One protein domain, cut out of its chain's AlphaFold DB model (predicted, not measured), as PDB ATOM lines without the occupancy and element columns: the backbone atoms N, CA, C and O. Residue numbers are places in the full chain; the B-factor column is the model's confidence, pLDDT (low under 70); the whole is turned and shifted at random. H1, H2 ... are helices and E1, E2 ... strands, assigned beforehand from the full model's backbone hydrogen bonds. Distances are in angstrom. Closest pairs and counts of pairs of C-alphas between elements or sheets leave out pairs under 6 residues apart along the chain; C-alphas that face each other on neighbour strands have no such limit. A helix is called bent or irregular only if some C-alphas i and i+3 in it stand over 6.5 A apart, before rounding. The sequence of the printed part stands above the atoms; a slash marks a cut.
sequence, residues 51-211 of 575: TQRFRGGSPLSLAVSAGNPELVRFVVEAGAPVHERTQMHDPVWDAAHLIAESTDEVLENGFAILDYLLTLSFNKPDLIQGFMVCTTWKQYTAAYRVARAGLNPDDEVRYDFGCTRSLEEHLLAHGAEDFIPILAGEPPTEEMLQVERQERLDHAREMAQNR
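AT A GLANCE: This is residues 51 to 211 of the 575 residues of an uncharacterized protein of Tamilnaduibacter salinus (UniProt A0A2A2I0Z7). Four helical hairpins, H1 with H2, H3 with H4, H5 with H6 and H7 with H8, stand side by side in a row, and the long helix H9 crosses beneath the two inner hairpins, at the helix ends where it meets H3 and H6. A small hairpin of two strands, E1 and E2, comes between H6 and H7 along the chain and lies near H5 and H7. The printed part has 161 residues, with nine named helices and two named strands in the order H1 H2 H3 H4 H5 H6 E1 E2 H7 H8 H9; the sheet, E1 - E2, is antiparallel and the class is mostly helix. The whole is compact, with a radius of gyration of the C-alphas of 15.6 A, and rounded, with spans of 40 by 38 by 28 A.

HOW THE PARTS SIT: Begin at the sheet, where E1, residues 156 to 158, and E2, residues 164 to 166, form an antiparallel hairpin; N 157 and O 165 are within hydrogen-bond range at 2.8 A, as are N 165 and O 157 at 3.1 A. E2 is joined by a tight link, with 0 residues between them, to H7, residues 167 to 173, and the closest C-alphas of E1 and H7, those of Val 157 and Leu 167, are 5.7 A apart. H7 and H8, residues 177 to 183, form a hairpin with closest C-alphas Leu 171 and Glu 177, 5.6 A apart. H8 touches H6, residues 140 to 148, at a steep tilt of 43 degrees, with C-alphas 183 and 147 closest at 5.5 A. H6 makes a hairpin with H5, residues 124 to 136, at a shallow tilt of 13 degrees; Cys 134 and Ala 143 have the closest C-alphas, at 5.3 A. H5 touches H3, residues 91 to 101, the same way at a shallow tilt of 10 degrees, and the closest C-alphas, those of Trp 93 and Gly 130, are 4.3 A apart. H3 and H4, residues 107 to 119, form a hairpin whose closest C-alphas, Ile 99 and Gly 110, are 5.2 A apart. H1, residues 59 to 65, touches H3, with C-alphas 61 and 91 closest at 5.9 A. H1 forms a hairpin with H2, residues 69 to 77; their closest C-alphas, Ala 63 and Val 72, are 5.2 A apart. H9, residues 190 to 209, touches H3 with residues 200 to 207 alone, about perpendicular at 80 degrees, and C-alphas 204 and 101 are closest at 5.5 A. H1 and H9 are apart. In H1 to H7 and H9 every O i to N i+4 pair is within hydrogen-bond range; in H8, irregular but only just with C-alphas 178 and 181 6.7 A apart, 1 of 3 is, beside 3 of 4 O i to N i+3 pairs.

IN THESE COORDINATES: Find C-alpha 156 at (8.715, 37.743, -14.147), where E1 begins; E1 measures 6.2 A and E2 7.0 A. Go back to C-alpha 59 at (-9.933, 17.401, -25.346) for the start of H1, 10.1 A long, then pass H2 at 12.4 A, H3 at 15.5 A, H4 at 18.8 A, H5 at 18.6 A and H6 at 12.3 A. After the strands come H7, 10.0 A, and H8, 10.2 A. H9, 28.9 A, ends at C-alpha 209 at (-11.675, 36.101, -47.513).

THE WHOLE: The two C-alphas farthest apart, those of Gln 52 and Glu 191, are 43.7 A apart. The printed part has no cut, and its one long link is residues 78 to 90, between H2 and H3. The mean pLDDT of the printed part is 77.4; look for values under 70 at residues 52 to 57, 83 to 90, 105, 157 to 164, 173 to 174 and 203 to 211.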
ATOM      1  N   THR A  51      -8.370  11.998 -21.121       80.50
ATOM      2  CA  THR A  51      -7.080  12.677 -20.905       80.50
ATOM      3  C   THR A  51      -6.113  12.482 -22.069       80.50
ATOM      4  O   THR A  51      -5.060  13.113 -22.137       80.50
ATOM      5  N   GLN A  52      -6.445  11.595 -23.008       69.69
ATOM      6  CA  GLN A  52      -5.579  11.333 -24.141       69.69
ATOM      7  C   GLN A  52      -5.560  12.524 -25.112       69.69
ATOM      8  O   GLN A  52      -6.487  13.327 -25.173       69.69
ATOM      9  N   ARG A  53      -4.490  12.618 -25.905       67.81
ATOM     10  CA  ARG A  53      -4.319  13.633 -26.951       67.81
ATOM     11  C   ARG A  53      -4.596  13.066 -28.337       67.81
ATOM     12  O   ARG A  53      -4.279  11.904 -28.615       67.81
ATOM     13  N   PHE A  54      -5.060  13.925 -29.239       55.94
ATOM     14  CA  PHE A  54      -5.223  13.609 -30.657       55.94
ATOM     15  C   PHE A  54      -4.655  14.722 -31.521       55.94
ATOM     16  O   PHE A  54      -5.009  15.883 -31.352       55.94
ATOM     17  N   ARG A  55      -3.743  14.357 -32.435       54.16
ATOM     18  CA  ARG A  55      -3.026  15.304 -33.310       54.16
ATOM     19  C   ARG A  55      -2.465  16.529 -32.559       54.16
ATOM     20  O   ARG A  55      -2.513  17.633 -33.071       54.16
ATOM     21  N   GLY A  56      -1.987  16.339 -31.327       53.69
ATOM     22  CA  GLY A  56      -1.395  17.417 -30.525       53.69
ATOM     23  C   GLY A  56      -2.356  18.240 -29.662       53.69
ATOM     24  O   GLY A  56      -1.892  18.824 -28.679       53.69
ATOM     25  N   GLY A  57      -3.657  18.235 -29.970       61.03
ATOM     26  CA  GLY A  57      -4.700  18.923 -29.202       61.03
ATOM     27  C   GLY A  57      -5.158  18.132 -27.973       61.03
ATOM     28  O   GLY A  57      -5.165  16.893 -27.987       61.03
ATOM     29  N   SER A  58      -5.533  18.851 -26.910       73.12
ATOM     30  CA  SER A  58      -6.199  18.270 -25.742       73.12
ATOM     31  C   SER A  58      -7.719  18.275 -25.959       73.12
ATOM     32  O   SER A  58      -8.244  19.093 -26.717       73.12
ATOM     33  N   PRO A  59      -8.471  17.383 -25.301       75.25
ATOM     34  CA  PRO A  59      -9.933  17.401 -25.346       75.25
ATOM     35  C   PRO A  59     -10.523  18.752 -24.931       75.25
ATOM     36  O   PRO A  59     -11.491  19.211 -25.536       75.25
ATOM     37  N   LEU A  60      -9.892  19.420 -23.959       82.50
ATOM     38  CA  LEU A  60     -10.282  20.759 -23.531       82.50
ATOM     39  C   LEU A  60      -9.995  21.817 -24.604       82.50
ATOM     40  O   LEU A  60     -10.880  22.616 -24.887       82.50
ATOM     41  N   SER A  61      -8.820  21.809 -25.245       73.50
ATOM     42  CA  SER A  61      -8.508  22.786 -26.300       73.50
ATOM     43  C   SER A  61      -9.459  22.653 -27.486       73.50
ATOM     44  O   SER A  61      -9.931  23.649 -28.014       73.50
ATOM     45  N   LEU A  62      -9.818  21.422 -27.866       73.50
ATOM     46  CA  LEU A  62     -10.790  21.173 -28.935       73.50
ATOM     47  C   LEU A  62     -12.187  21.691 -28.577       73.50
ATOM     48  O   LEU A  62     -12.870  22.247 -29.434       73.50
ATOM     49  N   ALA A  63     -12.602  21.545 -27.316       82.56
ATOM     50  CA  ALA A  63     -13.859  22.108 -26.830       82.56
ATOM     51  C   ALA A  63     -13.835  23.647 -26.803       82.56
ATOM     52  O   ALA A  63     -14.841  24.279 -27.124       82.56
ATOM     53  N   VAL A  64     -12.691  24.254 -26.463       81.31
ATOM     54  CA  VAL A  64     -12.501  25.712 -26.507       81.31
ATOM     55  C   VAL A  64     -12.557  26.215 -27.950       81.31
ATOM     56  O   VAL A  64     -13.343  27.113 -28.233       81.31
ATOM     57  N   SER A  65     -11.830  25.593 -28.886       72.94
ATOM     58  CA  SER A  65     -11.866  25.951 -30.314       72.94
ATOM     59  C   SER A  65     -13.252  25.787 -30.943       72.94
ATOM     60  O   SER A  65     -13.594  26.497 -31.885       72.94
ATOM     61  N   ALA A  66     -14.076  24.876 -30.417       77.12
ATOM     62  CA  ALA A  66     -15.466  24.714 -30.836       77.12
ATOM     63  C   ALA A  66     -16.370  25.903 -30.439       77.12
ATOM     64  O   ALA A  66     -17.489  26.011 -30.945       77.12
ATOM     65  N   GLY A  67     -15.908  26.790 -29.546       81.56
ATOM     66  CA  GLY A  67     -16.600  28.020 -29.154       81.56
ATOM     67  C   GLY A  67     -17.892  27.795 -28.367       81.56
ATOM     68  O   GLY A  67     -18.772  28.659 -28.364       81.56
ATOM     69  N   ASN A  68     -18.027  26.634 -27.718       85.88
ATOM     70  CA  ASN A  68     -19.229  26.226 -26.998       85.88
ATOM     71  C   ASN A  68     -18.967  26.148 -25.477       85.88
ATOM     72  O   ASN A  68     -18.352  25.186 -25.010       85.88
ATOM     73  N   PRO A  69     -19.453  27.123 -24.680       89.06
ATOM     74  CA  PRO A  69     -19.193  27.172 -23.240       89.06
ATOM     75  C   PRO A  69     -19.727  25.959 -22.467       89.06
ATOM     76  O   PRO A  69     -19.090  25.510 -21.514       89.06
ATOM     77  N   GLU A  70     -20.880  25.416 -22.867       88.44
ATOM     78  CA  GLU A  70     -21.487  24.241 -22.224       88.44
ATOM     79  C   GLU A  70     -20.648  22.983 -22.480       88.44
ATOM     80  O   GLU A  70     -20.423  22.181 -21.574       88.44
ATOM     81  N   LEU A  71     -20.111  22.843 -23.697       87.88
ATOM     82  CA  LEU A  71     -19.203  21.752 -24.041       87.88
ATOM     83  C   LEU A  71     -17.896  21.833 -23.243       87.88
ATOM     84  O   LEU A  71     -17.426  20.814 -22.742       87.88
ATOM     85  N   VAL A  72     -17.324  23.033 -23.092       88.69
ATOM     86  CA  VAL A  72     -16.114  23.250 -22.282       88.69
ATOM     87  C   VAL A  72     -16.350  22.824 -20.833       88.69
ATOM     88  O   VAL A  72     -15.551  22.064 -20.287       88.69
ATOM     89  N   ARG A  73     -17.465  23.248 -20.224       89.94
ATOM     90  CA  ARG A  73     -17.843  22.831 -18.861       89.94
ATOM     91  C   ARG A  73     -17.962  21.319 -18.759       89.94
ATOM     92  O   ARG A  73     -17.355  20.721 -17.878       89.94
ATOM     93  N   PHE A  74     -18.680  20.708 -19.696       89.81
ATOM     94  CA  PHE A  74     -18.884  19.268 -19.721       89.81
ATOM     95  C   PHE A  74     -17.561  18.493 -19.819       89.81
ATOM     96  O   PHE A  74     -17.342  17.549 -19.067       89.81
ATOM     97  N   VAL A  75     -16.649  18.899 -20.707       86.25
ATOM     98  CA  VAL A  75     -15.349  18.233 -20.889       86.25
ATOM     99  C   VAL A  75     -14.464  18.374 -19.642       86.25
ATOM    100  O   VAL A  75     -13.801  17.409 -19.259       86.25
ATOM    101  N   VAL A  76     -14.496  19.524 -18.959       88.31
ATOM    102  CA  VAL A  76     -13.812  19.706 -17.665       88.31
ATOM    103  C   VAL A  76     -14.427  18.820 -16.577       88.31
ATOM    104  O   VAL A  76     -13.696  18.131 -15.866       88.31
ATOM    105  N   GLU A  77     -15.756  18.783 -16.461       88.38
ATOM    106  CA  GLU A  77     -16.474  17.940 -15.490       88.38
ATOM    107  C   GLU A  77     -16.258  16.442 -15.735       88.38
ATOM    108  O   GLU A  77     -16.159  15.663 -14.786       88.38
ATOM    109  N   ALA A  78     -16.104  16.048 -17.000       85.00
ATOM    110  CA  ALA A  78     -15.746  14.697 -17.413       85.00
ATOM    111  C   ALA A  78     -14.310  14.295 -17.016       85.00
ATOM    112  O   ALA A  78     -13.943  13.128 -17.151       85.00
ATOM    113  N   GLY A  79     -13.503  15.229 -16.499       83.62
ATOM    114  CA  GLY A  79     -12.155  14.977 -15.997       83.62
ATOM    115  C   GLY A  79     -11.042  15.298 -16.992       83.62
ATOM    116  O   GLY A  79      -9.915  14.838 -16.793       83.62
ATOM    117  N   ALA A  80     -11.320  16.071 -18.049       83.81
ATOM    118  CA  ALA A  80     -10.258  16.553 -18.921       83.81
ATOM    119  C   ALA A  80      -9.287  17.455 -18.135       83.81
ATOM    120  O   ALA A  80      -9.712  18.319 -17.360       83.81
ATOM    121  N   PRO A  81      -7.972  17.281 -18.316       77.31
ATOM    122  CA  PRO A  81      -6.977  18.027 -17.560       77.31
ATOM    123  C   PRO A  81      -6.974  19.515 -17.951       77.31
ATOM    124  O   PRO A  81      -6.704  19.894 -19.089       77.31
ATOM    125  N   VAL A  82      -7.256  20.373 -16.966       72.88
ATOM    126  CA  VAL A  82      -7.457  21.822 -17.157       72.88
ATOM    127  C   VAL A  82      -6.162  22.579 -17.441       72.88
ATOM    128  O   VAL A  82      -6.146  23.528 -18.213       72.88
ATOM    129  N   HIS A  83      -5.058  22.159 -16.829       66.88
ATOM    130  CA  HIS A  83      -3.751  22.805 -16.997       66.88
ATOM    131  C   HIS A  83      -2.890  22.094 -18.043       66.88
ATOM    132  O   HIS A  83      -1.665  22.243 -18.070       66.88
ATOM    133  N   GLU A  84      -3.504  21.243 -18.867       60.75
ATOM    134  CA  GLU A  84      -2.761  20.484 -19.854       60.75
ATOM    135  C   GLU A  84      -2.407  21.371 -21.042       60.75
ATOM    136  O   GLU A  84      -3.229  21.653 -21.910       60.75
ATOM    137  N   ARG A  85      -1.145  21.796 -21.087       54.00
ATOM    138  CA  ARG A  85      -0.597  22.514 -22.236       54.00
ATOM    139  C   ARG A  85      -0.608  21.600 -23.464       54.00
ATOM    140  O   ARG A  85      -0.043  20.496 -23.429       54.00
ATOM    141  N   THR A  86      -1.246  22.048 -24.544       49.59
ATOM    142  CA  THR A  86      -1.259  21.354 -25.841       49.59
ATOM    143  C   THR A  86       0.085  21.499 -26.553       49.59
ATOM    144  O   THR A  86       1.111  21.747 -25.916       49.59
ATOM    145  N   GLN A  87       0.192  21.152 -27.846       40.69
ATOM    146  CA  GLN A  87       1.456  21.327 -28.595       40.69
ATOM    147  C   GLN A  87       1.857  22.791 -28.675       40.69
ATOM    148  O   GLN A  87       3.052  23.034 -28.688       40.69
ATOM    149  N   MET A  88       0.905  23.717 -28.539       42.38
ATOM    150  CA  MET A  88       1.157  25.142 -28.710       42.38
ATOM    151  C   MET A  88       0.601  26.044 -27.599       42.38
ATOM    152  O   MET A  88       1.178  27.095 -27.335       42.38
ATOM    153  N   HIS A  89      -0.491  25.669 -26.924       54.53
ATOM    154  CA  HIS A  89      -1.303  26.638 -26.176       54.53
ATOM    155  C   HIS A  89      -1.857  26.070 -24.862       54.53
ATOM    156  O   HIS A  89      -2.090  24.861 -24.730       54.53
ATOM    157  N   ASP A  90      -2.027  26.939 -23.866       67.25
ATOM    158  CA  ASP A  90      -2.869  26.661 -22.700       67.25
ATOM    159  C   ASP A  90      -4.327  27.087 -22.987       67.25
ATOM    160  O   ASP A  90      -4.568  27.885 -23.892       67.25
ATOM    161  N   PRO A  91      -5.326  26.581 -22.246       71.44
ATOM    162  CA  PRO A  91      -6.723  26.903 -22.538       71.44
ATOM    163  C   PRO A  91      -7.072  28.398 -22.455       71.44
ATOM    164  O   PRO A  91      -8.012  28.834 -23.120       71.44
ATOM    165  N   VAL A  92      -6.346  29.189 -21.653       75.75
ATOM    166  CA  VAL A  92      -6.556  30.645 -21.551       75.75
ATOM    167  C   VAL A  92      -6.075  31.322 -22.834       75.75
ATOM    168  O   VAL A  92      -6.772  32.193 -23.355       75.75
ATOM    169  N   TRP A  93      -4.942  30.877 -23.381       77.69
ATOM    170  CA  TRP A  93      -4.468  31.257 -24.714       77.69
ATOM    171  C   TRP A  93      -5.508  30.918 -25.791       77.69
ATOM    172  O   TRP A  93      -5.886  31.799 -26.561       77.69
ATOM    173  N   ASP A  94      -6.033  29.685 -25.808       72.81
ATOM    174  CA  ASP A  94      -7.014  29.240 -26.817       72.81
ATOM    175  C   ASP A  94      -8.297  30.085 -26.773       72.81
ATOM    176  O   ASP A  94      -8.850  30.458 -27.809       72.81
ATOM    177  N   ALA A  95      -8.756  30.440 -25.570       80.88
ATOM    178  CA  ALA A  95      -9.925  31.292 -25.385       80.88
ATOM    179  C   ALA A  95      -9.670  32.740 -25.837       80.88
ATOM    180  O   ALA A  95     -10.532  33.335 -26.485       80.88
ATOM    181  N   ALA A  96      -8.493  33.302 -25.543       78.50
ATOM    182  CA  ALA A  96      -8.103  34.628 -26.024       78.50
ATOM    183  C   ALA A  96      -7.995  34.658 -27.557       78.50
ATOM    184  O   ALA A  96      -8.478  35.583 -28.209       78.50
ATOM    185  N   HIS A  97      -7.435  33.615 -28.165       74.31
ATOM    186  CA  HIS A  97      -7.354  33.515 -29.617       74.31
ATOM    187  C   HIS A  97      -8.740  33.394 -30.268       74.31
ATOM    188  O   HIS A  97      -9.040  34.134 -31.204       74.31
ATOM    189  N   LEU A  98      -9.636  32.575 -29.705       78.94
ATOM    190  CA  LEU A  98     -11.031  32.489 -30.149       78.94
ATOM    191  C   LEU A  98     -11.721  33.864 -30.134       78.94
ATOM    192  O   LEU A  98     -12.443  34.202 -31.071       78.94
ATOM    193  N   ILE A  99     -11.498  34.674 -29.095       81.31
ATOM    194  CA  ILE A  99     -12.041  36.040 -28.996       81.31
ATOM    195  C   ILE A  99     -11.519  36.929 -30.140       81.31
ATOM    196  O   ILE A  99     -12.290  37.725 -30.684       81.31
ATOM    197  N   ALA A 100     -10.257  36.758 -30.554       72.94
ATOM    198  CA  ALA A 100      -9.624  37.511 -31.648       72.94
ATOM    199  C   ALA A 100     -10.318  37.274 -32.989       72.94
ATOM    200  O   ALA A 100     -10.472  38.187 -33.796       72.94
ATOM    201  N   GLU A 101     -10.718  36.028 -33.225       70.62
ATOM    202  CA  GLU A 101     -11.296  35.582 -34.491       70.62
ATOM    203  C   GLU A 101     -12.833  35.660 -34.495       70.62
ATOM    204  O   GLU A 101     -13.487  35.413 -35.513       70.62
ATOM    205  N   SER A 102     -13.438  36.020 -33.359       71.75
ATOM    206  CA  SER A 102     -14.886  35.991 -33.172       71.75
ATOM    207  C   SER A 102     -15.611  37.161 -33.838       71.75
ATOM    208  O   SER A 102     -15.278  38.342 -33.689       71.75
ATOM    209  N   THR A 103     -16.721  36.838 -34.500       73.44
ATOM    210  CA  THR A 103     -17.742  37.829 -34.867       73.44
ATOM    211  C   THR A 103     -18.555  38.247 -33.637       73.44
ATOM    212  O   THR A 103     -18.547  37.554 -32.620       73.44
ATOM    213  N   ASP A 104     -19.294  39.361 -33.728       71.19
ATOM    214  CA  ASP A 104     -20.112  39.881 -32.615       71.19
ATOM    215  C   ASP A 104     -21.114  38.837 -32.066       71.19
ATOM    216  O   ASP A 104     -21.469  38.896 -30.894       71.19
ATOM    217  N   GLU A 105     -21.535  37.858 -32.876       67.81
ATOM    218  CA  GLU A 105     -22.468  36.796 -32.465       67.81
ATOM    219  C   GLU A 105     -21.833  35.723 -31.565       67.81
ATOM    220  O   GLU A 105     -22.526  35.140 -30.733       67.81
ATOM    221  N   VAL A 106     -20.530  35.452 -31.718       72.38
ATOM    222  CA  VAL A 106     -19.810  34.371 -31.003       72.38
ATOM    223  C   VAL A 106     -18.890  34.928 -29.908       72.38
ATOM    224  O   VAL A 106     -18.441  34.196 -29.028       72.38
ATOM    225  N   LEU A 107     -18.668  36.244 -29.904       81.44
ATOM    226  CA  LEU A 107     -17.794  36.949 -28.967       81.44
ATOM    227  C   LEU A 107     -18.157  36.700 -27.493       81.44
ATOM    228  O   LEU A 107     -17.279  36.449 -26.668       81.44
ATOM    229  N   GLU A 108     -19.451  36.712 -27.168       86.62
ATOM    230  CA  GLU A 108     -19.943  36.442 -25.809       86.62
ATOM    231  C   GLU A 108     -19.617  35.015 -25.346       86.62
ATOM    232  O   GLU A 108     -19.290  34.800 -24.178       86.62
ATOM    233  N   ASN A 109     -19.625  34.037 -26.259       86.50
ATOM    234  CA  ASN A 109     -19.231  32.669 -25.931       86.50
ATOM    235  C   ASN A 109     -17.733  32.587 -25.623       86.50
ATOM    236  O   ASN A 109     -17.352  31.925 -24.660       86.50
ATOM    237  N   GLY A 110     -16.895  33.287 -26.395       86.38
ATOM    238  CA  GLY A 110     -15.456  33.375 -26.136       86.38
ATOM    239  C   GLY A 110     -15.157  33.959 -24.753       86.38
ATOM    240  O   GLY A 110     -14.407  33.367 -23.977       86.38
ATOM    241  N   PHE A 111     -15.825  35.057 -24.388       89.69
ATOM    242  CA  PHE A 111     -15.705  35.640 -23.051       89.69
ATOM    243  C   PHE A 111     -16.241  34.729 -21.941       89.69
ATOM    244  O   PHE A 111     -15.613  34.632 -20.888       89.69
ATOM    245  N   ALA A 112     -17.354  34.028 -22.164       89.75
ATOM    246  CA  ALA A 112     -17.895  33.077 -21.195       89.75
ATOM    247  C   ALA A 112     -16.951  31.886 -20.951       89.75
ATOM    248  O   ALA A 112     -16.833  31.415 -19.816       89.75
ATOM    249  N   ILE A 113     -16.269  31.411 -22.000       88.88
ATOM    250  CA  ILE A 113     -15.233  30.377 -21.898       88.88
ATOM    251  C   ILE A 113     -14.034  30.915 -21.116       88.88
ATOM    252  O   ILE A 113     -13.615  30.276 -20.152       88.88
ATOM    253  N   LEU A 114     -13.522  32.097 -21.481       89.25
ATOM    254  CA  LEU A 114     -12.393  32.729 -20.797       89.25
ATOM    255  C   LEU A 114     -12.680  32.919 -19.303       89.25
ATOM    256  O   LEU A 114     -11.886  32.492 -18.468       89.25
ATOM    257  N   ASP A 115     -13.836  33.487 -18.952       91.31
ATOM    258  CA  ASP A 115     -14.236  33.686 -17.556       91.31
ATOM    259  C   ASP A 115     -14.290  32.365 -16.794       91.31
ATOM    260  O   ASP A 115     -13.785  32.277 -15.675       91.31
ATOM    261  N   TYR A 116     -14.881  31.326 -17.393       90.06
ATOM    262  CA  TYR A 116     -14.941  30.009 -16.770       90.06
ATOM    263  C   TYR A 116     -13.541  29.446 -16.523       90.06
ATOM    264  O   TYR A 116     -13.255  29.022 -15.404       90.06
ATOM    265  N   LEU A 117     -12.644  29.505 -17.509       86.81
ATOM    266  CA  LEU A 117     -11.268  29.034 -17.355       86.81
ATOM    267  C   LEU A 117     -10.535  29.790 -16.241       86.81
ATOM    268  O   LEU A 117      -9.928  29.161 -15.377       86.81
ATOM    269  N   LEU A 118     -10.665  31.116 -16.167       88.56
ATOM    270  CA  LEU A 118     -10.032  31.906 -15.106       88.56
ATOM    271  C   LEU A 118     -10.521  31.519 -13.693       88.56
ATOM    272  O   LEU A 118      -9.772  31.690 -12.730       88.56
ATOM    273  N   THR A 119     -11.715  30.922 -13.542       87.81
ATOM    274  CA  THR A 119     -12.160  30.362 -12.244       87.81
ATOM    275  C   THR A 119     -11.423  29.087 -11.831       87.81
ATOM    276  O   THR A 119     -11.368  28.771 -10.642       87.81
ATOM    277  N   LEU A 120     -10.813  28.368 -12.775       82.88
ATOM    278  CA  LEU A 120     -10.156  27.079 -12.540       82.88
ATOM    279  C   LEU A 120      -8.715  27.207 -12.002       82.88
ATOM    280  O   LEU A 120      -8.021  26.204 -11.891       82.88
ATOM    281  N   SER A 121      -8.293  28.414 -11.595       72.88
ATOM    282  CA  SER A 121      -7.002  28.722 -10.949       72.88
ATOM    283  C   SER A 121      -5.763  28.351 -11.780       72.88
ATOM    284  O   SER A 121      -5.160  27.298 -11.600       72.88
ATOM    285  N   PHE A 122      -5.333  29.260 -12.654       75.69
ATOM    286  CA  PHE A 122      -4.120  29.116 -13.468       75.69
ATOM    287  C   PHE A 122      -2.859  29.636 -12.759       75.69
ATOM    288  O   PHE A 122      -2.926  30.502 -11.884       75.69
ATOM    289  N   ASN A 123      -1.688  29.102 -13.127       77.56
ATOM    290  CA  ASN A 123      -0.414  29.617 -12.623       77.56
ATOM    291  C   ASN A 123      -0.028  30.924 -13.347       77.56
ATOM    292  O   ASN A 123      -0.526  31.221 -14.432       77.56
ATOM    293  N   LYS A 124       0.887  31.705 -12.758       78.12
ATOM    294  CA  LYS A 124       1.340  32.974 -13.354       78.12
ATOM    295  C   LYS A 124       1.889  32.819 -14.782       78.12
ATOM    296  O   LYS A 124       1.487  33.610 -15.623       78.12
ATOM    297  N   PRO A 125       2.743  31.825 -15.100       73.38
ATOM    298  CA  PRO A 125       3.185  31.602 -16.477       73.38
ATOM    299  C   PRO A 125       2.058  31.417 -17.505       73.38
ATOM    300  O   PRO A 125       2.168  31.958 -18.599       73.38
ATOM    301  N   ASP A 126       1.001  30.674 -17.169       73.81
ATOM    302  CA  ASP A 126      -0.149  30.456 -18.058       73.81
ATOM    303  C   ASP A 126      -0.937  31.765 -18.247       73.81
ATOM    304  O   ASP A 126      -1.273  32.154 -19.363       73.81
ATOM    305  N   LEU A 127      -1.149  32.518 -17.162       79.81
ATOM    306  CA  LEU A 127      -1.788  33.834 -17.234       79.81
ATOM    307  C   LEU A 127      -0.964  34.832 -18.064       79.81
ATOM    308  O   LEU A 127      -1.535  35.560 -18.868       79.81
ATOM    309  N   ILE A 128       0.367  34.851 -17.913       78.00
ATOM    310  CA  ILE A 128       1.271  35.708 -18.701       78.00
ATOM    311  C   ILE A 128       1.148  35.381 -20.194       78.00
ATOM    312  O   ILE A 128       1.061  36.294 -21.008       78.00
ATOM    313  N   GLN A 129       1.099  34.098 -20.566       72.12
ATOM    314  CA  GLN A 129       0.911  33.683 -21.960       72.12
ATOM    315  C   GLN A 129      -0.437  34.144 -22.520       72.12
ATOM    316  O   GLN A 129      -0.466  34.792 -23.565       72.12
ATOM    317  N   GLY A 130      -1.535  33.897 -21.797       72.19
ATOM    318  CA  GLY A 130      -2.855  34.400 -22.182       72.19
ATOM    319  C   GLY A 130      -2.895  35.927 -22.312       72.19
ATOM    320  O   GLY A 130      -3.495  36.461 -23.246       72.19
ATOM    321  N   PHE A 131      -2.200  36.642 -21.423       83.06
ATOM    322  CA  PHE A 131      -2.102  38.099 -21.462       83.06
ATOM    323  C   PHE A 131      -1.330  38.598 -22.692       83.06
ATOM    324  O   PHE A 131      -1.807  39.502 -23.372       83.06
ATOM    325  N   MET A 132      -0.189  37.986 -23.031       74.81
ATOM    326  CA  MET A 132       0.621  38.374 -24.199       74.81
ATOM    327  C   MET A 132      -0.125  38.189 -25.529       74.81
ATOM    328  O   MET A 132      -0.002  39.011 -26.430       74.81
ATOM    329  N   VAL A 133      -0.972  37.166 -25.661       73.81
ATOM    330  CA  VAL A 133      -1.831  37.038 -26.855       73.81
ATOM    331  C   VAL A 133      -2.778  38.217 -26.975       73.81
ATOM    332  O   VAL A 133      -2.952  38.774 -28.059       73.81
ATOM    333  N   CYS A 134      -3.379  38.624 -25.857       80.44
ATOM    334  CA  CYS A 134      -4.294  39.753 -25.857       80.44
ATOM    335  C   CYS A 134      -3.591  41.036 -26.329       80.44
ATOM    336  O   CYS A 134      -4.215  41.839 -27.019       80.44
ATOM    337  N   THR A 135      -2.297  41.214 -26.029       79.50
ATOM    338  CA  THR A 135      -1.533  42.376 -26.507       79.50
ATOM    339  C   THR A 135      -1.294  42.330 -28.013       79.50
ATOM    340  O   THR A 135      -1.472  43.344 -28.682       79.50
ATOM    341  N   THR A 136      -0.972  41.155 -28.569       73.50
ATOM    342  CA  THR A 136      -0.761  40.968 -30.017       73.50
ATOM    343  C   THR A 136      -2.003  41.323 -30.834       73.50
ATOM    344  O   THR A 136      -1.894  41.954 -31.882       73.50
ATOM    345  N   TRP A 137      -3.188  40.959 -30.339       72.88
ATOM    346  CA  TRP A 137      -4.466  41.169 -31.031       72.88
ATOM    347  C   TRP A 137      -5.239  42.402 -30.547       72.88
ATOM    348  O   TRP A 137      -6.422  42.544 -30.852       72.88
ATOM    349  N   LYS A 138      -4.599  43.276 -29.757       82.56
ATOM    350  CA  LYS A 138      -5.213  44.466 -29.141       82.56
ATOM    351  C   LYS A 138      -6.545  44.189 -28.417       82.56
ATOM    352  O   LYS A 138      -7.483  44.983 -28.473       82.56
ATOM    353  N   GLN A 139      -6.635  43.060 -27.719       86.81
ATOM    354  CA  GLN A 139      -7.812  42.656 -26.946       86.81
ATOM    355  C   GLN A 139      -7.768  43.224 -25.530       86.81
ATOM    356  O   GLN A 139      -7.437  42.530 -24.564       86.81
ATOM    357  N   TYR A 140      -8.117  44.495 -25.383       91.81
ATOM    358  CA  TYR A 140      -8.065  45.168 -24.089       91.81
ATOM    359  C   TYR A 140      -9.049  44.564 -23.072       91.81
ATOM    360  O   TYR A 140      -8.721  44.425 -21.891       91.81
ATOM    361  N   THR A 141     -10.230  44.125 -23.517       92.06
ATOM    362  CA  THR A 141     -11.241  43.505 -22.645       92.06
ATOM    363  C   THR A 141     -10.795  42.146 -22.099       92.06
ATOM    364  O   THR A 141     -10.957  41.876 -20.905       92.06
ATOM    365  N   ALA A 142     -10.226  41.285 -22.948       89.50
ATOM    366  CA  ALA A 142      -9.704  39.985 -22.529       89.50
ATOM    367  C   ALA A 142      -8.454  40.150 -21.649       89.50
ATOM    368  O   ALA A 142      -8.391  39.557 -20.569       89.50
ATOM    369  N   ALA A 143      -7.531  41.043 -22.034       91.38
ATOM    370  CA  ALA A 143      -6.347  41.383 -21.244       91.38
ATOM    371  C   ALA A 143      -6.716  41.829 -19.825       91.38
ATOM    372  O   ALA A 143      -6.125  41.359 -18.855       91.38
ATOM    373  N   TYR A 144      -7.739  42.677 -19.685       94.25
ATOM    374  CA  TYR A 144      -8.219  43.136 -18.383       94.25
ATOM    375  C   TYR A 144      -8.725  41.990 -17.495       94.25
ATOM    376  O   TYR A 144      -8.440  41.949 -16.296       94.25
ATOM    377  N   ARG A 145      -9.450  41.025 -18.073       93.44
ATOM    378  CA  ARG A 145      -9.947  39.848 -17.340       93.44
ATOM    379  C   ARG A 145      -8.799  38.946 -16.890       93.44
ATOM    380  O   ARG A 145      -8.771  38.546 -15.727       93.44
ATOM    381  N   VAL A 146      -7.835  38.687 -17.776       89.38
ATOM    382  CA  VAL A 146      -6.645  37.874 -17.473       89.38
ATOM    383  C   VAL A 146      -5.770  38.551 -16.416       89.38
ATOM    384  O   VAL A 146      -5.370  37.898 -15.454       89.38
ATOM    385  N   ALA A 147      -5.536  39.864 -16.519       91.50
ATOM    386  CA  ALA A 147      -4.759  40.613 -15.530       91.50
ATOM    387  C   ALA A 147      -5.363  40.487 -14.123       91.50
ATOM    388  O   ALA A 147      -4.681  40.144 -13.156       91.50
ATOM    389  N   ARG A 148      -6.688  40.646 -14.018       92.12
ATOM    390  CA  ARG A 148      -7.423  40.521 -12.753       92.12
ATOM    391  C   ARG A 148      -7.436  39.118 -12.151       92.12
ATOM    392  O   ARG A 148      -7.786  38.987 -10.978       92.12
ATOM    393  N   ALA A 149      -7.047  38.093 -12.907       89.62
ATOM    394  CA  ALA A 149      -6.876  36.742 -12.383       89.62
ATOM    395  C   ALA A 149      -5.594  36.582 -11.539       89.62
ATOM    396  O   ALA A 149      -5.442  35.561 -10.869       89.62
ATOM    397  N   GLY A 150      -4.710  37.590 -11.507       87.69
ATOM    398  CA  GLY A 150      -3.587  37.652 -10.564       87.69
ATOM    399  C   GLY A 150      -2.235  38.040 -11.162       87.69
ATOM    400  O   GLY A 150      -1.214  37.625 -10.605       87.69
ATOM    401  N   LEU A 151      -2.221  38.788 -12.271       90.12
ATOM    402  CA  LEU A 151      -1.001  39.352 -12.852       90.12
ATOM    403  C   LEU A 151      -0.765  40.778 -12.374       90.12
ATOM    404  O   LEU A 151      -1.710  41.547 -12.227       90.12
ATOM    405  N   ASN A 152       0.507  41.130 -12.224       88.81
ATOM    406  CA  ASN A 152       0.972  42.474 -11.912       88.81
ATOM    407  C   ASN A 152       2.140  42.878 -12.840       88.81
ATOM    408  O   ASN A 152       2.810  42.002 -13.393       88.81
ATOM    409  N   PRO A 153       2.457  44.182 -12.959       88.69
ATOM    410  CA  PRO A 153       3.561  44.679 -13.796       88.69
ATOM    411  C   PRO A 153       4.938  44.062 -13.484       88.69
ATOM    412  O   PRO A 153       5.734  43.820 -14.392       88.69
ATOM    413  N   ASP A 154       5.191  43.740 -12.212       89.06
ATOM    414  CA  ASP A 154       6.457  43.165 -11.731       89.06
ATOM    415  C   ASP A 154       6.609  41.658 -12.006       89.06
ATOM    416  O   ASP A 154       7.636  41.067 -11.655       89.06
ATOM    417  N   ASP A 155       5.593  40.998 -12.571       86.12
ATOM    418  CA  ASP A 155       5.653  39.556 -12.781       86.12
ATOM    419  C   ASP A 155       6.746  39.172 -13.781       86.12
ATOM    420  O   ASP A 155       6.911  39.774 -14.840       86.12
ATOM    421  N   GLU A 156       7.525  38.156 -13.411       80.94
ATOM    422  CA  GLU A 156       8.715  37.743 -14.147       80.94
ATOM    423  C   GLU A 156       8.324  37.042 -15.453       80.94
ATOM    424  O   GLU A 156       7.787  35.928 -15.447       80.94
ATOM    425  N   VAL A 157       8.658  37.664 -16.583       65.62
ATOM    426  CA  VAL A 157       8.596  37.026 -17.895       65.62
ATOM    427  C   VAL A 157       9.938  36.368 -18.165       65.62
ATOM    428  O   VAL A 157      10.983  37.023 -18.223       65.62
ATOM    429  N   ARG A 158       9.906  35.047 -18.322       57.25
ATOM    430  CA  ARG A 158      11.084  34.239 -18.637       57.25
ATOM    431  C   ARG A 158      11.190  34.039 -20.137       57.25
ATOM    432  O   ARG A 158      10.267  33.504 -20.748       57.25
ATOM    433  N   TYR A 159      12.326  34.438 -20.689       50.16
ATOM    434  CA  TYR A 159      12.717  34.172 -22.069       50.16
ATOM    435  C   TYR A 159      13.651  32.971 -22.106       50.16
ATOM    436  O   TYR A 159      14.210  32.547 -21.084       50.16
ATOM    437  N   ASP A 160      13.848  32.438 -23.304       37.72
ATOM    438  CA  ASP A 160      14.854  31.413 -23.532       37.72
ATOM    439  C   ASP A 160      16.248  31.933 -23.119       37.72
ATOM    440  O   ASP A 160      16.503  33.138 -23.061       37.72
ATOM    441  N   PHE A 161      17.157  31.015 -22.771       34.09
ATOM    442  CA  PHE A 161      18.528  31.313 -22.310       34.09
ATOM    443  C   PHE A 161      18.653  31.973 -20.923       34.09
ATOM    444  O   PHE A 161      19.732  32.431 -20.548       34.09
ATOM    445  N   GLY A 162      17.585  31.962 -20.119       38.50
ATOM    446  CA  GLY A 162      17.624  32.430 -18.728       38.50
ATOM    447  C   GLY A 162      17.595  33.952 -18.585       38.50
ATOM    448  O   GLY A 162      17.830  34.466 -17.493       38.50
ATOM    449  N   CYS A 163      17.296  34.668 -19.670       45.19
ATOM    450  CA  CYS A 163      16.974  36.084 -19.614       45.19
ATOM    451  C   CYS A 163      15.590  36.263 -18.982       45.19
ATOM    452  O   CYS A 163      14.625  35.586 -19.337       45.19
ATOM    453  N   THR A 164      15.492  37.191 -18.040       64.50
ATOM    454  CA  THR A 164      14.263  37.484 -17.300       64.50
ATOM    455  C   THR A 164      14.048  38.983 -17.324       64.50
ATOM    456  O   THR A 164      15.002  39.729 -17.098       64.50
ATOM    457  N   ARG A 165      12.820  39.425 -17.577       78.12
ATOM    458  CA  ARG A 165      12.438  40.840 -17.478       78.12
ATOM    459  C   ARG A 165      11.043  40.943 -16.870       78.12
ATOM    460  O   ARG A 165      10.309  39.952 -16.906       78.12
ATOM    461  N   SER A 166      10.685  42.080 -16.286       85.75
ATOM    462  CA  SER A 166       9.321  42.254 -15.770       85.75
ATOM    463  C   SER A 166       8.300  42.278 -16.914       85.75
ATOM    464  O   SER A 166       8.637  42.543 -18.072       85.75
ATOM    465  N   LEU A 167       7.037  41.989 -16.619       78.19
ATOM    466  CA  LEU A 167       5.972  42.059 -17.614       78.19
ATOM    467  C   LEU A 167       5.808  43.488 -18.152       78.19
ATOM    468  O   LEU A 167       5.590  43.669 -19.344       78.19
ATOM    469  N   GLU A 168       6.026  44.504 -17.319       85.94
ATOM    470  CA  GLU A 168       6.082  45.906 -17.749       85.94
ATOM    471  C   GLU A 168       7.223  46.182 -18.742       85.94
ATOM    472  O   GLU A 168       6.999  46.748 -19.812       85.94
ATOM    473  N   GLU A 169       8.442  45.731 -18.432       76.38
ATOM    474  CA  GLU A 169       9.603  45.861 -19.322       76.38
ATOM    475  C   GLU A 169       9.389  45.116 -20.647       76.38
ATOM    476  O   GLU A 169       9.906  45.528 -21.689       76.38
ATOM    477  N   HIS A 170       8.636  44.010 -20.628       79.00
ATOM    478  CA  HIS A 170       8.218  43.323 -21.846       79.00
ATOM    479  C   HIS A 170       7.302  44.216 -22.681       79.00
ATOM    480  O   HIS A 170       7.603  44.441 -23.849       79.00
ATOM    481  N   LEU A 171       6.229  44.759 -22.102       75.12
ATOM    482  CA  LEU A 171       5.273  45.589 -22.840       75.12
ATOM    483  C   LEU A 171       5.927  46.822 -23.468       75.12
ATOM    484  O   LEU A 171       5.718  47.083 -24.651       75.12
ATOM    485  N   LEU A 172       6.773  47.526 -22.710       76.00
ATOM    486  CA  LEU A 172       7.504  48.695 -23.208       76.00
ATOM    487  C   LEU A 172       8.397  48.354 -24.406       76.00
ATOM    488  O   LEU A 172       8.511  49.138 -25.342       76.00
ATOM    489  N   ALA A 173       9.028  47.181 -24.394       67.19
ATOM    490  CA  ALA A 173       9.913  46.763 -25.474       67.19
ATOM    491  C   ALA A 173       9.178  46.369 -26.767       67.19
ATOM    492  O   ALA A 173       9.803  46.381 -27.822       67.19
ATOM    493  N   HIS A 174       7.886  46.026 -26.696       62.94
ATOM    494  CA  HIS A 174       7.086  45.604 -27.858       62.94
ATOM    495  C   HIS A 174       6.052  46.657 -28.280       62.94
ATOM    496  O   HIS A 174       5.156  46.353 -29.063       62.94
ATOM    497  N   GLY A 175       6.157  47.890 -27.768       75.94
ATOM    498  CA  GLY A 175       5.226  48.970 -28.108       75.94
ATOM    499  C   GLY A 175       3.794  48.717 -27.622       75.94
ATOM    500  O   GLY A 175       2.835  49.120 -28.276       75.94
ATOM    501  N   ALA A 176       3.644  47.976 -26.520       80.12
ATOM    502  CA  ALA A 176       2.365  47.626 -25.911       80.12
ATOM    503  C   ALA A 176       2.122  48.407 -24.603       80.12
ATOM    504  O   ALA A 176       1.457  47.910 -23.692       80.12
ATOM    505  N   GLU A 177       2.658  49.627 -24.489       87.81
ATOM    506  CA  GLU A 177       2.534  50.488 -23.305       87.81
ATOM    507  C   GLU A 177       1.080  50.752 -22.880       87.81
ATOM    508  O   GLU A 177       0.798  50.881 -21.688       87.81
ATOM    509  N   ASP A 178       0.145  50.734 -23.831       89.62
ATOM    510  CA  ASP A 178      -1.297  50.885 -23.607       89.62
ATOM    511  C   ASP A 178      -1.883  49.810 -22.670       89.62
ATOM    512  O   ASP A 178      -2.935  50.013 -22.062       89.62
ATOM    513  N   PHE A 179      -1.204  48.667 -22.519       90.44
ATOM    514  CA  PHE A 179      -1.614  47.568 -21.641       90.44
ATOM    515  C   PHE A 179      -1.068  47.683 -20.211       90.44
ATOM    516  O   PHE A 179      -1.521  46.948 -19.329       90.44
ATOM    517  N   ILE A 180      -0.143  48.607 -19.938       91.50
ATOM    518  CA  ILE A 180       0.420  48.809 -18.594       91.50
ATOM    519  C   ILE A 180      -0.657  49.269 -17.591       91.50
ATOM    520  O   ILE A 180      -0.751  48.661 -16.521       91.50
ATOM    521  N   PRO A 181      -1.535  50.249 -17.903       91.81
ATOM    522  CA  PRO A 181      -2.647  50.605 -17.015       91.81
ATOM    523  C   PRO A 181      -3.600  49.427 -16.763       91.81
ATOM    524  O   PRO A 181      -4.076  49.231 -15.646       91.81
ATOM    525  N   ILE A 182      -3.824  48.589 -17.780       93.19
ATOM    526  CA  ILE A 182      -4.671  47.392 -17.681       93.19
ATOM    527  C   ILE A 182      -4.060  46.368 -16.717       93.19
ATOM    528  O   ILE A 182      -4.776  45.825 -15.874       93.19
ATOM    529  N   LEU A 183      -2.739  46.149 -16.775       89.94
ATOM    530  CA  LEU A 183      -2.015  45.334 -15.790       89.94
ATOM    531  C   LEU A 183      -2.079  45.913 -14.377       89.94
ATOM    532  O   LEU A 183      -2.129  45.159 -13.410       89.94
ATOM    533  N   ALA A 184      -2.106  47.239 -14.244       88.25
ATOM    534  CA  ALA A 184      -2.291  47.911 -12.960       88.25
ATOM    535  C   ALA A 184      -3.741  47.824 -12.429       88.25
ATOM    536  O   ALA A 184      -4.027  48.285 -11.321       88.25
ATOM    537  N   GLY A 185      -4.656  47.206 -13.184       88.00
ATOM    538  CA  GLY A 185      -6.052  47.000 -12.809       88.00
ATOM    539  C   GLY A 185      -6.996  48.118 -13.251       88.00
ATOM    540  O   GLY A 185      -8.165  48.120 -12.842       88.00
ATOM    541  N   GLU A 186      -6.537  49.047 -14.091       92.56
ATOM    542  CA  GLU A 186      -7.392  50.064 -14.694       92.56
ATOM    543  C   GLU A 186      -8.250  49.449 -15.814       92.56
ATOM    544  O   GLU A 186      -7.751  48.666 -16.626       92.56
ATOM    545  N   PRO A 187      -9.561  49.743 -15.865       93.75
ATOM    546  CA  PRO A 187     -10.417  49.248 -16.934       93.75
ATOM    547  C   PRO A 187     -10.051  49.898 -18.281       93.75
ATOM    548  O   PRO A 187      -9.637  51.060 -18.303       93.75
ATOM    549  N   PRO A 188     -10.252  49.191 -19.407       94.19
ATOM    550  CA  PRO A 188      -9.961  49.728 -20.731       94.19
ATOM    551  C   PRO A 188     -10.824  50.954 -21.048       94.19
ATOM    552  O   PRO A 188     -12.001  51.023 -20.682       94.19
ATOM    553  N   THR A 189     -10.230  51.934 -21.728       95.31
ATOM    554  CA  THR A 189     -10.916  53.172 -22.114       95.31
ATOM    555  C   THR A 189     -11.837  52.948 -23.314       95.31
ATOM    556  O   THR A 189     -11.687  51.994 -24.072       95.31
ATOM    557  N   GLU A 190     -12.777  53.866 -23.537       93.00
ATOM    558  CA  GLU A 190     -13.669  53.802 -24.703       93.00
ATOM    559  C   GLU A 190     -12.894  53.817 -26.036       93.00
ATOM    560  O   GLU A 190     -13.279  53.145 -26.988       93.00
ATOM    561  N   GLU A 191     -11.773  54.539 -26.098       92.56
ATOM    562  CA  GLU A 191     -10.902  54.580 -27.279       92.56
ATOM    563  C   GLU A 191     -10.239  53.218 -27.535       92.56
ATOM    564  O   GLU A 191     -10.258  52.727 -28.663       92.56
ATOM    565  N   MET A 192      -9.739  52.561 -26.483       91.00
ATOM    566  CA  MET A 192      -9.194  51.201 -26.556       91.00
ATOM    567  C   MET A 192     -10.244  50.204 -27.064       91.00
ATOM    568  O   MET A 192      -9.972  49.424 -27.974       91.00
ATOM    569  N   LEU A 193     -11.473  50.268 -26.542       90.00
ATOM    570  CA  LEU A 193     -12.567  49.381 -26.957       90.00
ATOM    571  C   LEU A 193     -12.971  49.584 -28.429       90.00
ATOM    572  O   LEU A 193     -13.344  48.628 -29.113       90.00
ATOM    573  N   GLN A 194     -12.883  50.815 -28.940       86.38
ATOM    574  CA  GLN A 194     -13.113  51.099 -30.359       86.38
ATOM    575  C   GLN A 194     -12.021  50.491 -31.245       86.38
ATOM    576  O   GLN A 194     -12.346  49.907 -32.282       86.38
ATOM    577  N   VAL A 195     -10.754  50.579 -30.825       85.56
ATOM    578  CA  VAL A 195      -9.619  49.946 -31.517       85.56
ATOM    579  C   VAL A 195      -9.762  48.423 -31.515       85.56
ATOM    580  O   VAL A 195      -9.714  47.821 -32.584       85.56
ATOM    581  N   GLU A 196     -10.034  47.811 -30.357       85.62
ATOM    582  CA  GLU A 196     -10.272  46.363 -30.218       85.62
ATOM    583  C   GLU A 196     -11.353  45.875 -31.188       85.62
ATOM    584  O   GLU A 196     -11.181  44.884 -31.901       85.62
ATOM    585  N   ARG A 197     -12.479  46.597 -31.258       84.00
ATOM    586  CA  ARG A 197     -13.577  46.240 -32.160       84.00
ATOM    587  C   ARG A 197     -13.162  46.306 -33.627       84.00
ATOM    588  O   ARG A 197     -13.577  45.446 -34.402       84.00
ATOM    589  N   GLN A 198     -12.408  47.330 -34.012       82.56
ATOM    590  CA  GLN A 198     -12.000  47.532 -35.397       82.56
ATOM    591  C   GLN A 198     -11.020  46.446 -35.854       82.56
ATOM    592  O   GLN A 198     -11.278  45.798 -36.866       82.56
ATOM    593  N   GLU A 199      -9.969  46.194 -35.071       80.56
ATOM    594  CA  GLU A 199      -8.944  45.176 -35.352       80.56
ATOM    595  C   GLU A 199      -9.570  43.782 -35.487       80.56
ATOM    596  O   GLU A 199      -9.338  43.075 -36.467       80.56
ATOM    597  N   ARG A 200     -10.470  43.420 -34.564       81.00
ATOM    598  CA  ARG A 200     -11.195  42.144 -34.616       81.00
ATOM    599  C   ARG A 200     -12.057  42.006 -35.871       81.00
ATOM    600  O   ARG A 200     -12.088  40.945 -36.491       81.00
ATOM    601  N   LEU A 201     -12.781  43.058 -36.264       77.81
ATOM    602  CA  LEU A 201     -13.615  43.024 -37.470       77.81
ATOM    603  C   LEU A 201     -12.779  42.920 -38.746       77.81
ATOM    604  O   LEU A 201     -13.197  42.237 -39.682       77.81
ATOM    605  N   ASP A 202     -11.631  43.589 -38.797       74.69
ATOM    606  CA  ASP A 202     -10.724  43.512 -39.939       74.69
ATOM    607  C   ASP A 202     -10.076  42.125 -40.025       74.69
ATOM    608  O   ASP A 202     -10.118  41.504 -41.090       74.69
ATOM    609  N   HIS A 203      -9.651  41.556 -38.897       68.19
ATOM    610  CA  HIS A 203      -9.132  40.193 -38.841       68.19
ATOM    611  C   HIS A 203     -10.174  39.141 -39.263       68.19
ATOM    612  O   HIS A 203      -9.914  38.296 -40.122       68.19
ATOM    613  N   ALA A 204     -11.407  39.238 -38.753       65.62
ATOM    614  CA  ALA A 204     -12.500  38.346 -39.144       65.62
ATOM    615  C   ALA A 204     -12.831  38.444 -40.648       65.62
ATOM    616  O   ALA A 204     -13.187  37.446 -41.283       65.62
ATOM    617  N   ARG A 205     -12.700  39.637 -41.249       68.06
ATOM    618  CA  ARG A 205     -12.874  39.841 -42.698       68.06
ATOM    619  C   ARG A 205     -11.754  39.193 -43.501       68.06
ATOM    620  O   ARG A 205     -12.053  38.546 -44.505       68.06
ATOM    621  N   GLU A 206     -10.503  39.344 -43.080       63.53
ATOM    622  CA  GLU A 206      -9.348  38.719 -43.733       63.53
ATOM    623  C   GLU A 206      -9.438  37.187 -43.691       63.53
ATOM    624  O   GLU A 206      -9.276  36.521 -44.719       63.53
ATOM    625  N   MET A 207      -9.811  36.627 -42.538       54.53
ATOM    626  CA  MET A 207     -10.046  35.192 -42.363       54.53
ATOM    627  C   MET A 207     -11.198  34.680 -43.242       54.53
ATOM    628  O   MET A 207     -11.086  33.629 -43.878       54.53
ATOM    629  N   ALA A 208     -12.297  35.437 -43.351       58.69
ATOM    630  CA  ALA A 208     -13.420  35.078 -44.217       58.69
ATOM    631  C   ALA A 208     -13.056  35.103 -45.714       58.69
ATOM    632  O   ALA A 208     -13.595  34.307 -46.486       58.69
ATOM    633  N   GLN A 209     -12.143  35.989 -46.127       55.50
ATOM    634  CA  GLN A 209     -11.675  36.101 -47.513       55.50
ATOM    635  C   GLN A 209     -10.682  34.993 -47.905       55.50
ATOM    636  O   GLN A 209     -10.637  34.614 -49.073       55.50
ATOM    637  N   ASN A 210      -9.941  34.425 -46.948       46.03
ATOM    638  CA  ASN A 210      -8.892  33.418 -47.181       46.03
ATOM    639  C   ASN A 210      -9.280  31.980 -46.785       46.03
ATOM    640  O   ASN A 210      -8.413  31.131 -46.562       46.03
ATOM    641  N   ARG A 211     -10.581  31.668 -46.741       38.06
ATOM    642  CA  ARG A 211     -11.116  30.402 -46.202       38.06
ATOM    643  C   ARG A 211     -10.626  29.122 -46.908       38.06
ATOM    644  O   ARG A 211     -10.538  28.085 -46.259       38.06
TER     645      ARG A 211